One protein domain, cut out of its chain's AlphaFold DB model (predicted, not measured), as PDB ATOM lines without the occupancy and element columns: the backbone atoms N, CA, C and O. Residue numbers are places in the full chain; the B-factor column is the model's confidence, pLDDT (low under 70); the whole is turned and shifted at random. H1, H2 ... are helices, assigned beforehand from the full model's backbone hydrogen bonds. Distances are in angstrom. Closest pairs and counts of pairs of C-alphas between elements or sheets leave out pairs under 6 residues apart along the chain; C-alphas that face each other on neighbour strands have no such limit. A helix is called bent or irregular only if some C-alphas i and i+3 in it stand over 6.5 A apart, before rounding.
ATOM      1  N   HIS A 276     280.121 214.807 120.379       74.19
ATOM      2  CA  HIS A 276     281.477 214.940 120.923       74.19
ATOM      3  C   HIS A 276     282.551 215.017 119.820       74.19
ATOM      4  O   HIS A 276     283.555 215.708 119.971       74.19
ATOM      5  N   SER A 277     282.308 214.415 118.654       74.50
ATOM      6  CA  SER A 277     283.114 214.623 117.446       74.50
ATOM      7  C   SER A 277     283.091 216.093 117.013       74.50
ATOM      8  O   SER A 277     284.112 216.622 116.578       74.50
ATOM      9  N   VAL A 278     281.966 216.794 117.206       79.31
ATOM     10  CA  VAL A 278     281.881 218.249 116.984       79.31
ATOM     11  C   VAL A 278     282.622 219.048 118.063       79.31
ATOM     12  O   VAL A 278     283.243 220.044 117.718       79.31
ATOM     13  N   GLU A 279     282.669 218.610 119.329       80.69
ATOM     14  CA  GLU A 279     283.503 219.254 120.372       80.69
ATOM     15  C   GLU A 279     284.995 219.291 119.995       80.69
ATOM     16  O   GLU A 279     285.682 220.268 120.297       80.69
ATOM     17  N   LEU A 280     285.480 218.252 119.304       71.56
ATOM     18  CA  LEU A 280     286.868 218.139 118.842       71.56
ATOM     19  C   LEU A 280     287.159 218.927 117.552       71.56
ATOM     20  O   LEU A 280     288.293 219.358 117.357       71.56
ATOM     21  N   LEU A 281     286.163 219.106 116.675       73.25
ATOM     22  CA  LEU A 281     286.313 219.787 115.379       73.25
ATOM     23  C   LEU A 281     285.990 221.289 115.445       73.25
ATOM     24  O   LEU A 281     286.695 222.097 114.848       73.25
ATOM     25  N   ASP A 282     284.936 221.663 116.171       80.69
ATOM     26  CA  ASP A 282     284.548 223.046 116.447       80.69
ATOM     27  C   ASP A 282     283.914 223.155 117.846       80.69
ATOM     28  O   ASP A 282     282.692 223.164 118.043       80.69
ATOM     29  N   ASN A 283     284.786 223.310 118.842       82.50
ATOM     30  CA  ASN A 283     284.402 223.614 120.216       82.50
ATOM     31  C   ASN A 283     283.522 224.883 120.309       82.50
ATOM     32  O   ASN A 283     282.649 224.954 121.169       82.50
ATOM     33  N   SER A 284     283.681 225.880 119.429       83.56
ATOM     34  CA  SER A 284     282.883 227.117 119.460       83.56
ATOM     35  C   SER A 284     281.416 226.856 119.100       83.56
ATOM     36  O   SER A 284     280.502 227.311 119.802       83.56
ATOM     37  N   LEU A 285     281.177 226.051 118.061       84.62
ATOM     38  CA  LEU A 285     279.849 225.560 117.695       84.62
ATOM     39  C   LEU A 285     279.251 224.690 118.808       84.62
ATOM     40  O   LEU A 285     278.118 224.918 119.230       84.62
ATOM     41  N   TYR A 286     280.029 223.765 119.367       85.00
ATOM     42  CA  TYR A 286     279.585 222.888 120.451       85.00
ATOM     43  C   TYR A 286     279.226 223.646 121.751       85.00
ATOM     44  O   TYR A 286     278.169 223.401 122.342       85.00
ATOM     45  N   GLN A 287     280.018 224.644 122.174       85.19
ATOM     46  CA  GLN A 287     279.640 225.536 123.287       85.19
ATOM     47  C   GLN A 287     278.447 226.445 122.944       85.19
ATOM     48  O   GLN A 287     277.852 227.036 123.849       85.19
ATOM     49  N   SER A 288     278.100 226.605 121.664       88.31
ATOM     50  CA  SER A 288     276.902 227.334 121.235       88.31
ATOM     51  C   SER A 288     275.661 226.442 121.314       88.31
ATOM     52  O   SER A 288     274.662 226.862 121.894       88.31
ATOM     53  N   TRP A 289     275.746 225.182 120.876       88.12
ATOM     54  CA  TRP A 289     274.684 224.183 121.054       88.12
ATOM     55  C   TRP A 289     274.333 223.952 122.528       88.12
ATOM     56  O   TRP A 289     273.156 223.969 122.886       88.12
ATOM     57  N   LYS A 290     275.329 223.882 123.424       85.31
ATOM     58  CA  LYS A 290     275.097 223.797 124.882       85.31
ATOM     59  C   LYS A 290     274.248 224.936 125.467       85.31
ATOM     60  O   LYS A 290     273.675 224.758 126.537       85.31
ATOM     61  N   LYS A 291     274.158 226.090 124.796       89.00
ATOM     62  CA  LYS A 291     273.362 227.248 125.245       89.00
ATOM     63  C   LYS A 291     271.912 227.216 124.754       89.00
ATOM     64  O   LYS A 291     271.099 227.957 125.296       89.00
ATOM     65  N   LEU A 292     271.565 226.360 123.788       86.81
ATOM     66  CA  LEU A 292     270.187 226.221 123.288       86.81
ATOM     67  C   LEU A 292     269.233 225.748 124.399       86.81
ATOM     68  O   LEU A 292     268.146 226.295 124.544       86.81
ATOM     69  N   ASN A 293     269.698 224.848 125.274       82.31
ATOM     70  CA  ASN A 293     268.985 224.403 126.483       82.31
ATOM     71  C   ASN A 293     268.756 225.513 127.541       82.31
ATOM     72  O   ASN A 293     268.123 225.263 128.564       82.31
ATOM     73  N   ALA A 294     269.260 226.732 127.316       84.38
ATOM     74  CA  ALA A 294     269.045 227.911 128.157       84.38
ATOM     75  C   ALA A 294     268.411 229.091 127.380       84.38
ATOM     76  O   ALA A 294     268.506 230.236 127.819       84.38
ATOM     77  N   MET A 295     267.805 228.835 126.214       83.88
ATOM     78  CA  MET A 295     267.160 229.856 125.381       83.88
ATOM     79  C   MET A 295     265.658 229.966 125.690       83.88
ATOM     80  O   MET A 295     264.909 229.020 125.472       83.88
ATOM     81  N   ASP A 296     265.202 231.155 126.105       82.19
ATOM     82  CA  ASP A 296     263.809 231.425 126.523       82.19
ATOM     83  C   ASP A 296     262.732 231.169 125.443       82.19
ATOM     84  O   ASP A 296     261.542 231.133 125.752       82.19
ATOM     85  N   ASN A 297     263.119 231.059 124.167       85.81
ATOM     86  CA  ASN A 297     262.206 230.874 123.037       85.81
ATOM     87  C   ASN A 297     262.861 230.050 121.914       85.81
ATOM     88  O   ASN A 297     263.217 230.573 120.856       85.81
ATOM     89  N   PHE A 298     263.048 228.755 122.170       90.31
ATOM     90  CA  PHE A 298     263.592 227.808 121.193       90.31
ATOM     91  C   PHE A 298     262.633 227.548 120.011       90.31
ATOM     92  O   PHE A 298     263.085 227.380 118.881       90.31
ATOM     93  N   GLU A 299     261.314 227.621 120.226       86.50
ATOM     94  CA  GLU A 299     260.297 227.454 119.171       86.50
ATOM     95  C   GLU A 299     260.470 228.467 118.024       86.50
ATOM     96  O   GLU A 299     260.435 228.095 116.852       86.50
ATOM     97  N   ALA A 300     260.732 229.743 118.335       87.25
ATOM     98  CA  ALA A 300     260.976 230.767 117.316       87.25
ATOM     99  C   ALA A 300     262.304 230.568 116.556       87.25
ATOM    100  O   ALA A 300     262.439 231.037 115.424       87.25
ATOM    101  N   PHE A 301     263.278 229.874 117.151       88.62
ATOM    102  CA  PHE A 301     264.519 229.490 116.478       88.62
ATOM    103  C   PHE A 301     264.289 228.311 115.518       88.62
ATOM    104  O   PHE A 301     264.689 228.395 114.357       88.62
ATOM    105  N   LEU A 302     263.545 227.281 115.939       91.75
ATOM    106  CA  LEU A 302     263.095 226.195 115.053       91.75
ATOM    107  C   LEU A 302     262.274 226.733 113.870       91.75
ATOM    108  O   LEU A 302     262.503 226.336 112.730       91.75
ATOM    109  N   GLN A 303     261.384 227.703 114.117       90.69
ATOM    110  CA  GLN A 303     260.611 228.373 113.067       90.69
ATOM    111  C   GLN A 303     261.497 229.120 112.052       90.69
ATOM    112  O   GLN A 303     261.138 229.211 110.880       90.69
ATOM    113  N   MET A 304     262.643 229.660 112.484       89.44
ATOM    114  CA  MET A 304     263.589 230.370 111.614       89.44
ATOM    115  C   MET A 304     264.406 229.416 110.729       89.44
ATOM    116  O   MET A 304     264.693 229.762 109.584       89.44
ATOM    117  N   GLU A 305     264.758 228.234 111.241       87.38
ATOM    118  CA  GLU A 305     265.441 227.169 110.485       87.38
ATOM    119  C   GLU A 305     264.474 226.287 109.664       87.38
ATOM    120  O   GLU A 305     264.922 225.369 108.980       87.38
ATOM    121  N   GLU A 306     263.169 226.592 109.689       92.62
ATOM    122  CA  GLU A 306     262.088 225.882 108.979       92.62
ATOM    123  C   GLU A 306     261.873 224.429 109.474       92.62
ATOM    124  O   GLU A 306     261.431 223.550 108.733       92.62
ATOM    125  N   LEU A 307     262.149 224.187 110.764       91.44
ATOM    126  CA  LEU A 307     262.086 222.879 111.431       91.44
ATOM    127  C   LEU A 307     260.798 222.667 112.265       91.44
ATOM    128  O   LEU A 307     260.117 223.634 112.620       91.44
ATOM    129  N   PRO A 308     260.444 221.409 112.616       91.88
ATOM    130  CA  PRO A 308     259.254 221.106 113.416       91.88
ATOM    131  C   PRO A 308     259.299 221.755 114.805       91.88
ATOM    132  O   PRO A 308     260.187 221.468 115.600       91.88
ATOM    133  N   LEU A 309     258.300 222.582 115.132       90.12
ATOM    134  CA  LEU A 309     258.257 223.368 116.379       90.12
ATOM    135  C   LEU A 309     258.203 222.519 117.662       90.12
ATOM    136  O   LEU A 309     258.478 223.025 118.743       90.12
ATOM    137  N   ASN A 310     257.837 221.240 117.552       90.81
ATOM    138  CA  ASN A 310     257.777 220.287 118.661       90.81
ATOM    139  C   ASN A 310     259.100 219.533 118.910       90.81
ATOM    140  O   ASN A 310     259.110 218.605 119.716       90.81
ATOM    141  N   MET A 311     260.164 219.856 118.170       90.31
ATOM    142  CA  MET A 311     261.490 219.250 118.301       90.31
ATOM    143  C   MET A 311     262.181 219.749 119.578       90.31
ATOM    144  O   MET A 311     262.204 220.947 119.858       90.31
ATOM    145  N   SER A 312     262.764 218.843 120.360       90.00
ATOM    146  CA  SER A 312     263.599 219.203 121.509       90.00
ATOM    147  C   SER A 312     264.987 219.700 121.084       90.00
ATOM    148  O   SER A 312     265.426 219.510 119.949       90.00
ATOM    149  N   VAL A 313     265.711 220.336 122.011       87.12
ATOM    150  CA  VAL A 313     267.088 220.802 121.764       87.12
ATOM    151  C   VAL A 313     268.022 219.642 121.410       87.12
ATOM    152  O   VAL A 313     268.863 219.793 120.527       87.12
ATOM    153  N   ASP A 314     267.857 218.487 122.056       84.62
ATOM    154  CA  ASP A 314     268.704 217.320 121.811       84.62
ATOM    155  C   ASP A 314     268.393 216.692 120.435       84.62
ATOM    156  O   ASP A 314     269.318 216.431 119.670       84.62
ATOM    157  N   GLU A 315     267.113 216.575 120.047       86.69
ATOM    158  CA  GLU A 315     266.710 216.137 118.693       86.69
ATOM    159  C   GLU A 315     267.194 217.101 117.593       86.69
ATOM    160  O   GLU A 315     267.605 216.658 116.521       86.69
ATOM    161  N   TYR A 316     267.195 218.415 117.849       90.00
ATOM    162  CA  TYR A 316     267.772 219.407 116.934       90.00
ATOM    163  C   TYR A 316     269.289 219.227 116.777       90.00
ATOM    164  O   TYR A 316     269.814 219.289 115.664       90.00
ATOM    165  N   ILE A 317     270.002 218.985 117.880       88.81
ATOM    166  CA  ILE A 317     271.449 218.748 117.852       88.81
ATOM    167  C   ILE A 317     271.763 217.454 117.084       88.81
ATOM    168  O   ILE A 317     272.647 217.468 116.227       88.81
ATOM    169  N   GLU A 318     271.021 216.366 117.315       84.19
ATOM    170  CA  GLU A 318     271.156 215.127 116.536       84.19
ATOM    171  C   GLU A 318     270.853 215.351 115.044       84.19
ATOM    172  O   GLU A 318     271.620 214.900 114.191       84.19
ATOM    173  N   HIS A 319     269.808 216.117 114.714       85.56
ATOM    174  CA  HIS A 319     269.461 216.462 113.334       85.56
ATOM    175  C   HIS A 319     270.589 217.218 112.609       85.56
ATOM    176  O   HIS A 319     270.961 216.839 111.499       85.56
ATOM    177  N   VAL A 320     271.188 218.241 113.233       87.31
ATOM    178  CA  VAL A 320     272.281 219.022 112.615       87.31
ATOM    179  C   VAL A 320     273.598 218.234 112.559       87.31
ATOM    180  O   VAL A 320     274.386 218.413 111.626       87.31
ATOM    181  N   VAL A 321     273.852 217.329 113.511       85.56
ATOM    182  CA  VAL A 321     274.977 216.379 113.425       85.56
ATOM    183  C   VAL A 321     274.782 215.418 112.248       85.56
ATOM    184  O   VAL A 321     275.727 215.220 111.482       85.56
ATOM    185  N   GLN A 322     273.570 214.893 112.045       83.44
ATOM    186  CA  GLN A 322     273.245 214.040 110.900       83.44
ATOM    187  C   GLN A 322     273.353 214.803 109.568       83.44
ATOM    188  O   GLN A 322     273.986 214.303 108.645       83.44
ATOM    189  N   GLU A 323     272.844 216.038 109.471       86.19
ATOM    190  CA  GLU A 323     272.963 216.857 108.251       86.19
ATOM    191  C   GLU A 323     274.438 217.111 107.880       86.19
ATOM    192  O   GLU A 323     274.837 216.993 106.715       86.19
ATOM    193  N   LYS A 324     275.285 217.412 108.878       83.31
ATOM    194  CA  LYS A 324     276.737 217.559 108.689       83.31
ATOM    195  C   LYS A 324     277.395 216.247 108.265       83.31
ATOM    196  O   LYS A 324     278.253 216.281 107.383       83.31
ATOM    197  N   TRP A 325     276.995 215.114 108.846       82.31
ATOM    198  CA  TRP A 325     277.476 213.798 108.426       82.31
ATOM    199  C   TRP A 325     277.098 213.501 106.975       82.31
ATOM    200  O   TRP A 325     277.975 213.162 106.187       82.31
ATOM    201  N   ASP A 326     275.841 213.697 106.580       82.88
ATOM    202  CA  ASP A 326     275.369 213.389 105.228       82.88
ATOM    203  C   ASP A 326     276.133 214.212 104.170       82.88
ATOM    204  O   ASP A 326     276.587 213.653 103.167       82.88
ATOM    205  N   ASN A 327     276.411 215.497 104.448       83.50
ATOM    206  CA  ASN A 327     277.250 216.383 103.619       83.50
ATOM    207  C   ASN A 327     278.735 215.941 103.488       83.50
ATOM    208  O   ASN A 327     279.416 216.407 102.568       83.50
ATOM    209  N   LEU A 328     279.245 215.105 104.405       80.25
ATOM    210  CA  LEU A 328     280.644 214.633 104.482       80.25
ATOM    211  C   LEU A 328     280.814 213.129 104.180       80.25
ATOM    212  O   LEU A 328     281.927 212.643 103.957       80.25
ATOM    213  N   SER A 329     279.711 212.383 104.204       80.94
ATOM    214  CA  SER A 329     279.678 210.920 104.172       80.94
ATOM    215  C   SER A 329     280.299 210.340 102.901       80.94
ATOM    216  O   SER A 329     280.971 209.307 102.957       80.94
ATOM    217  N   TRP A 330     280.128 211.013 101.760       85.69
ATOM    218  CA  TRP A 330     280.632 210.549 100.471       85.69
ATOM    219  C   TRP A 330     282.143 210.775 100.330       85.69
ATOM    220  O   TRP A 330     282.832 209.849  99.913       85.69
ATOM    221  N   GLN A 331     282.688 211.922 100.761       87.12
ATOM    222  CA  GLN A 331     284.141 212.165 100.756       87.12
ATOM    223  C   GLN A 331     284.848 211.139 101.644       87.12
ATOM    224  O   GLN A 331     285.820 210.512 101.226       87.12
ATOM    225  N   LEU A 332     284.324 210.927 102.858       80.44
ATOM    226  CA  LEU A 332     284.850 209.934 103.793       80.44
ATOM    227  C   LEU A 332     284.741 208.512 103.231       80.44
ATOM    228  O   LEU A 332     285.661 207.719 103.419       80.44
ATOM    229  N   SER A 333     283.673 208.195 102.492       80.75
ATOM    230  CA  SER A 333     283.527 206.902 101.811       80.75
ATOM    231  C   SER A 333     284.548 206.719 100.685       80.75
ATOM    232  O   SER A 333     285.184 205.671 100.630       80.75
ATOM    233  N   SER A 334     284.783 207.730  99.841       84.88
ATOM    234  CA  SER A 334     285.792 207.669  98.771       84.88
ATOM    235  C   SER A 334     287.221 207.566  99.315       84.88
ATOM    236  O   SER A 334     288.005 206.754  98.824       84.88
ATOM    237  N   ILE A 335     287.556 208.327 100.366       81.81
ATOM    238  CA  ILE A 335     288.849 208.225 101.064       81.81
ATOM    239  C   ILE A 335     289.009 206.827 101.671       81.81
ATOM    240  O   ILE A 335     290.042 206.185 101.484       81.81
ATOM    241  N   ARG A 336     287.973 206.325 102.355       82.00
ATOM    242  CA  ARG A 336     287.960 204.983 102.948       82.00
ATOM    243  C   ARG A 336     288.139 203.895 101.895       82.00
ATOM    244  O   ARG A 336     288.882 202.952 102.146       82.00
ATOM    245  N   GLU A 337     287.483 204.003 100.744       83.44
ATOM    246  CA  GLU A 337     287.617 203.037  99.653       83.44
ATOM    247  C   GLU A 337     289.039 203.050  99.078       83.44
ATOM    248  O   GLU A 337     289.673 202.000  99.008       83.44
ATOM    249  N   GLY A 338     289.571 204.232  98.745       84.12
ATOM    250  CA  GLY A 338     290.942 204.390  98.250       84.12
ATOM    251  C   GLY A 338     291.983 203.831  99.223       84.12
ATOM    252  O   GLY A 338     292.856 203.066  98.820       84.12
ATOM    253  N   PHE A 339     291.837 204.130 100.516       82.94
ATOM    254  CA  PHE A 339     292.689 203.586 101.572       82.94
ATOM    255  C   PHE A 339     292.564 202.056 101.699       82.94
ATOM    256  O   PHE A 339     293.575 201.359 101.763       82.94
ATOM    257  N   SER A 340     291.340 201.515 101.652       82.75
ATOM    258  CA  SER A 340     291.075 200.069 101.780       82.75
ATOM    259  C   SER A 340     291.673 199.228 100.646       82.75
ATOM    260  O   SER A 340     291.828 198.021 100.813       82.75
ATOM    261  N   ARG A 341     292.003 199.841  99.498       85.62
ATOM    262  CA  ARG A 341     292.710 199.193  98.378       85.62
ATOM    263  C   ARG A 341     294.219 199.033  98.624       85.62
ATOM    264  O   ARG A 341     294.844 198.235  97.936       85.62
ATOM    265  N   LEU A 342     294.794 199.795  99.561       83.38
ATOM    266  CA  LEU A 342     296.219 199.755  99.927       83.38
ATOM    267  C   LEU A 342     296.453 199.044 101.267       83.38
ATOM    268  O   LEU A 342     297.411 198.293 101.408       83.38
ATOM    269  N   LEU A 343     295.571 199.285 102.240       80.38
ATOM    270  CA  LEU A 343     295.588 198.688 103.574       80.38
ATOM    271  C   LEU A 343     294.171 198.194 103.911       80.38
ATOM    272  O   LEU A 343     293.327 198.991 104.340       80.38
ATOM    273  N   PRO A 344     293.877 196.896 103.706       81.88
ATOM    274  CA  PRO A 344     292.571 196.322 103.999       81.88
ATOM    275  C   PRO A 344     292.155 196.565 105.454       81.88
ATOM    276  O   PRO A 344     292.820 196.151 106.402       81.88
ATOM    277  N   LEU A 345     290.999 197.207 105.650       71.50
ATOM    278  CA  LEU A 345     290.507 197.542 106.993       71.50
ATOM    279  C   LEU A 345     290.287 196.307 107.881       71.50
ATOM    280  O   LEU A 345     290.361 196.431 109.098       71.50
ATOM    281  N   ALA A 346     290.039 195.134 107.290       71.44
ATOM    282  CA  ALA A 346     289.945 193.872 108.021       71.44
ATOM    283  C   ALA A 346     291.269 193.516 108.723       71.44
ATOM    284  O   ALA A 346     291.259 193.192 109.905       71.44
ATOM    285  N   GLU A 347     292.407 193.675 108.047       73.31
ATOM    286  CA  GLU A 347     293.737 193.380 108.600       73.31
ATOM    287  C   GLU A 347     294.093 194.360 109.731       73.31
ATOM    288  O   GLU A 347     294.596 193.962 110.780       73.31
ATOM    289  N   LEU A 348     293.744 195.643 109.582       67.50
ATOM    290  CA  LEU A 348     293.904 196.639 110.651       67.50
ATOM    291  C   LEU A 348     293.002 196.356 111.870       67.50
ATOM    292  O   LEU A 348     293.398 196.636 113.005       67.50
ATOM    293  N   GLN A 349     291.813 195.781 111.649       67.19
ATOM    294  CA  GLN A 349     290.903 195.337 112.710       67.19
ATOM    295  C   GLN A 349     291.401 194.065 113.415       67.19
ATOM    296  O   GLN A 349     291.304 193.985 114.639       67.19
ATOM    297  N   GLU A 350     291.973 193.105 112.682       68.88
ATOM    298  CA  GLU A 350     292.630 191.916 113.250       68.88
ATOM    299  C   GLU A 350     293.863 192.293 114.086       68.88
ATOM    300  O   GLU A 350     294.055 191.762 115.179       68.88
ATOM    301  N   CYS A 351     294.633 193.294 113.648       61.09
ATOM    302  CA  CYS A 351     295.735 193.887 114.413       61.09
ATOM    303  C   CYS A 351     295.294 194.716 115.642       61.09
ATOM    304  O   CYS A 351     296.151 195.261 116.337       61.09
ATOM    305  N   MET A 352     293.986 194.835 115.919       59.47
ATOM    306  CA  MET A 352     293.411 195.600 117.041       59.47
ATOM    307  C   MET A 352     293.871 197.073 117.112       59.47
ATOM    308  O   MET A 352     294.003 197.643 118.197       59.47
ATOM    309  N   ILE A 353     294.128 197.706 115.962       59.59
ATOM    310  CA  ILE A 353     294.675 199.067 115.894       59.59
ATOM    311  C   ILE A 353     293.593 200.089 116.282       59.59
ATOM    312  O   ILE A 353     292.658 200.344 115.526       59.59
ATOM    313  N   MET A 354     293.736 200.690 117.467       62.47
ATOM    314  CA  MET A 354     292.833 201.735 117.974       62.47
ATOM    315  C   MET A 354     293.015 203.066 117.223       62.47
ATOM    316  O   MET A 354     294.020 203.278 116.543       62.47
ATOM    317  N   ASP A 355     292.089 204.010 117.418       64.25
ATOM    318  CA  ASP A 355     292.138 205.361 116.833       64.25
ATOM    319  C   ASP A 355     293.474 206.084 117.095       64.25
ATOM    320  O   ASP A 355     294.113 206.563 116.156       64.25
ATOM    321  N   TYR A 356     293.958 206.082 118.339       59.56
ATOM    322  CA  TYR A 356     295.246 206.684 118.701       59.56
ATOM    323  C   TYR A 356     296.461 205.920 118.135       59.56
ATOM    324  O   TYR A 356     297.492 206.532 117.852       59.56
ATOM    325  N   ASN A 357     296.363 204.597 117.937       64.62
ATOM    326  CA  ASN A 357     297.422 203.816 117.291       64.62
ATOM    327  C   ASN A 357     297.486 204.130 115.795       64.62
ATOM    328  O   ASN A 357     298.574 204.328 115.265       64.62
ATOM    329  N   PHE A 358     296.330 204.217 115.132       72.62
ATOM    330  CA  PHE A 358     296.226 204.586 113.724       72.62
ATOM    331  C   PHE A 358     296.736 206.010 113.486       72.62
ATOM    332  O   PHE A 358     297.557 206.229 112.598       72.62
ATOM    333  N   GLN A 359     296.349 206.962 114.343       69.25
ATOM    334  CA  GLN A 359     296.905 208.314 114.327       69.25
ATOM    335  C   GLN A 359     298.426 208.289 114.532       69.25
ATOM    336  O   GLN A 359     299.144 208.923 113.769       69.25
ATOM    337  N   SER A 360     298.946 207.518 115.494       65.94
ATOM    338  CA  SER A 360     300.395 207.422 115.715       65.94
ATOM    339  C   SER A 360     301.158 206.733 114.574       65.94
ATOM    340  O   SER A 360     302.365 206.946 114.453       65.94
ATOM    341  N   LEU A 361     300.489 205.905 113.767       70.31
ATOM    342  CA  LEU A 361     301.056 205.207 112.610       70.31
ATOM    343  C   LEU A 361     301.083 206.104 111.363       70.31
ATOM    344  O   LEU A 361     302.086 206.138 110.660       70.31
ATOM    345  N   VAL A 362     299.997 206.841 111.107       72.44
ATOM    346  CA  VAL A 362     299.842 207.714 109.930       72.44
ATOM    347  C   VAL A 362     300.481 209.087 110.149       72.44
ATOM    348  O   VAL A 362     301.108 209.641 109.250       72.44
ATOM    349  N   CYS A 363     300.337 209.661 111.345       65.25
ATOM    350  CA  CYS A 363     300.831 211.000 111.663       65.25
ATOM    351  C   CYS A 363     302.209 210.993 112.342       65.25
ATOM    352  O   CYS A 363     302.835 212.051 112.401       65.25
TER     353      CYS A 363
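AT A GLANCE: This is residues 276 to 363 of the 618 residues of the protein "HECT domain-containing protein" of Aphanomyces euteiches (UniProt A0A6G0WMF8). A long, bent helix, H4, makes the length of an open, elongated frame, with short helices set round it and few contacts between them. H1 and H2 make a corner alongside its first arm, H4a, and H3 lies at the far end beyond the start of that arm; after the second arm, H4b, the chain folds back through H5 to H6, which lies apart from both arms. The printed part has 88 residues with six named helices, H1 to H6 in order along the chain, and no named strand; the class is all helix. It is only just extended, close to loose, with a radius of gyration of the C-alphas of 18.3 A and spans of 51 by 22 by 19 A.

IN THESE COORDINATES: H1, residues 276 to 281, begins at C-alpha 276 (281.477, 214.940, 120.923). H2 holds residues 283 to 289 and H3 residues 298 to 304. H4, residues 313 to 340, was assigned as one helix by its hydrogen bonds but is bent, with C-alphas 327 and 330 7.4 A apart. Its arm H4a, residues 313 to 327, is 21.3 A long and starts at C-alpha 313 (267.088, 220.802, 121.764); its arm H4b, residues 330 to 340, is 14.9 A long. H5 holds residues 345 to 350. H6, residues 355 to 362, is 10.6 A long and ends at C-alpha 362 (299.842, 207.714, 109.930).

HOW THE PARTS SIT: H1 and H2 touch only at the corner by their link, with the closest C-alphas, of Glu 279 and Tyr 286, 5.3 A apart, at a steep tilt of 45 degrees, opposite ways. H2 is close to but not clearly touching H4a, with the closest C-alphas, of Trp 289 and Ile 317, 7.1 A apart. H1 is also close but not clearly touching there, at 8.0 A between the C-alphas of Val 278 and Val 321. H3 and H4a are close but not clearly touching, 7.9 A between the C-alphas of Phe 298 and Val 313, at a tilt of 36 degrees, only just steep. H4a and H4b stand at a steep tilt of 58 degrees. H4b and H5 meet only through their link and are near each other. H5 and H6 are apart, and so are H1 and H6. In H1, H2, H3, H4a, H4b, H5 and H6 every O i to N i+4 pair is within hydrogen-bond range.

THE WHOLE: The two C-alphas farthest apart, of Asp 296 and Leu 342, are 52.5 A apart. Residues 325 to 335 of H4 stand free. The printed part has no cut and no long link. The mean pLDDT of the printed part is 80.9; residues 348 to 357, 359 to 360 and 363 are under 70.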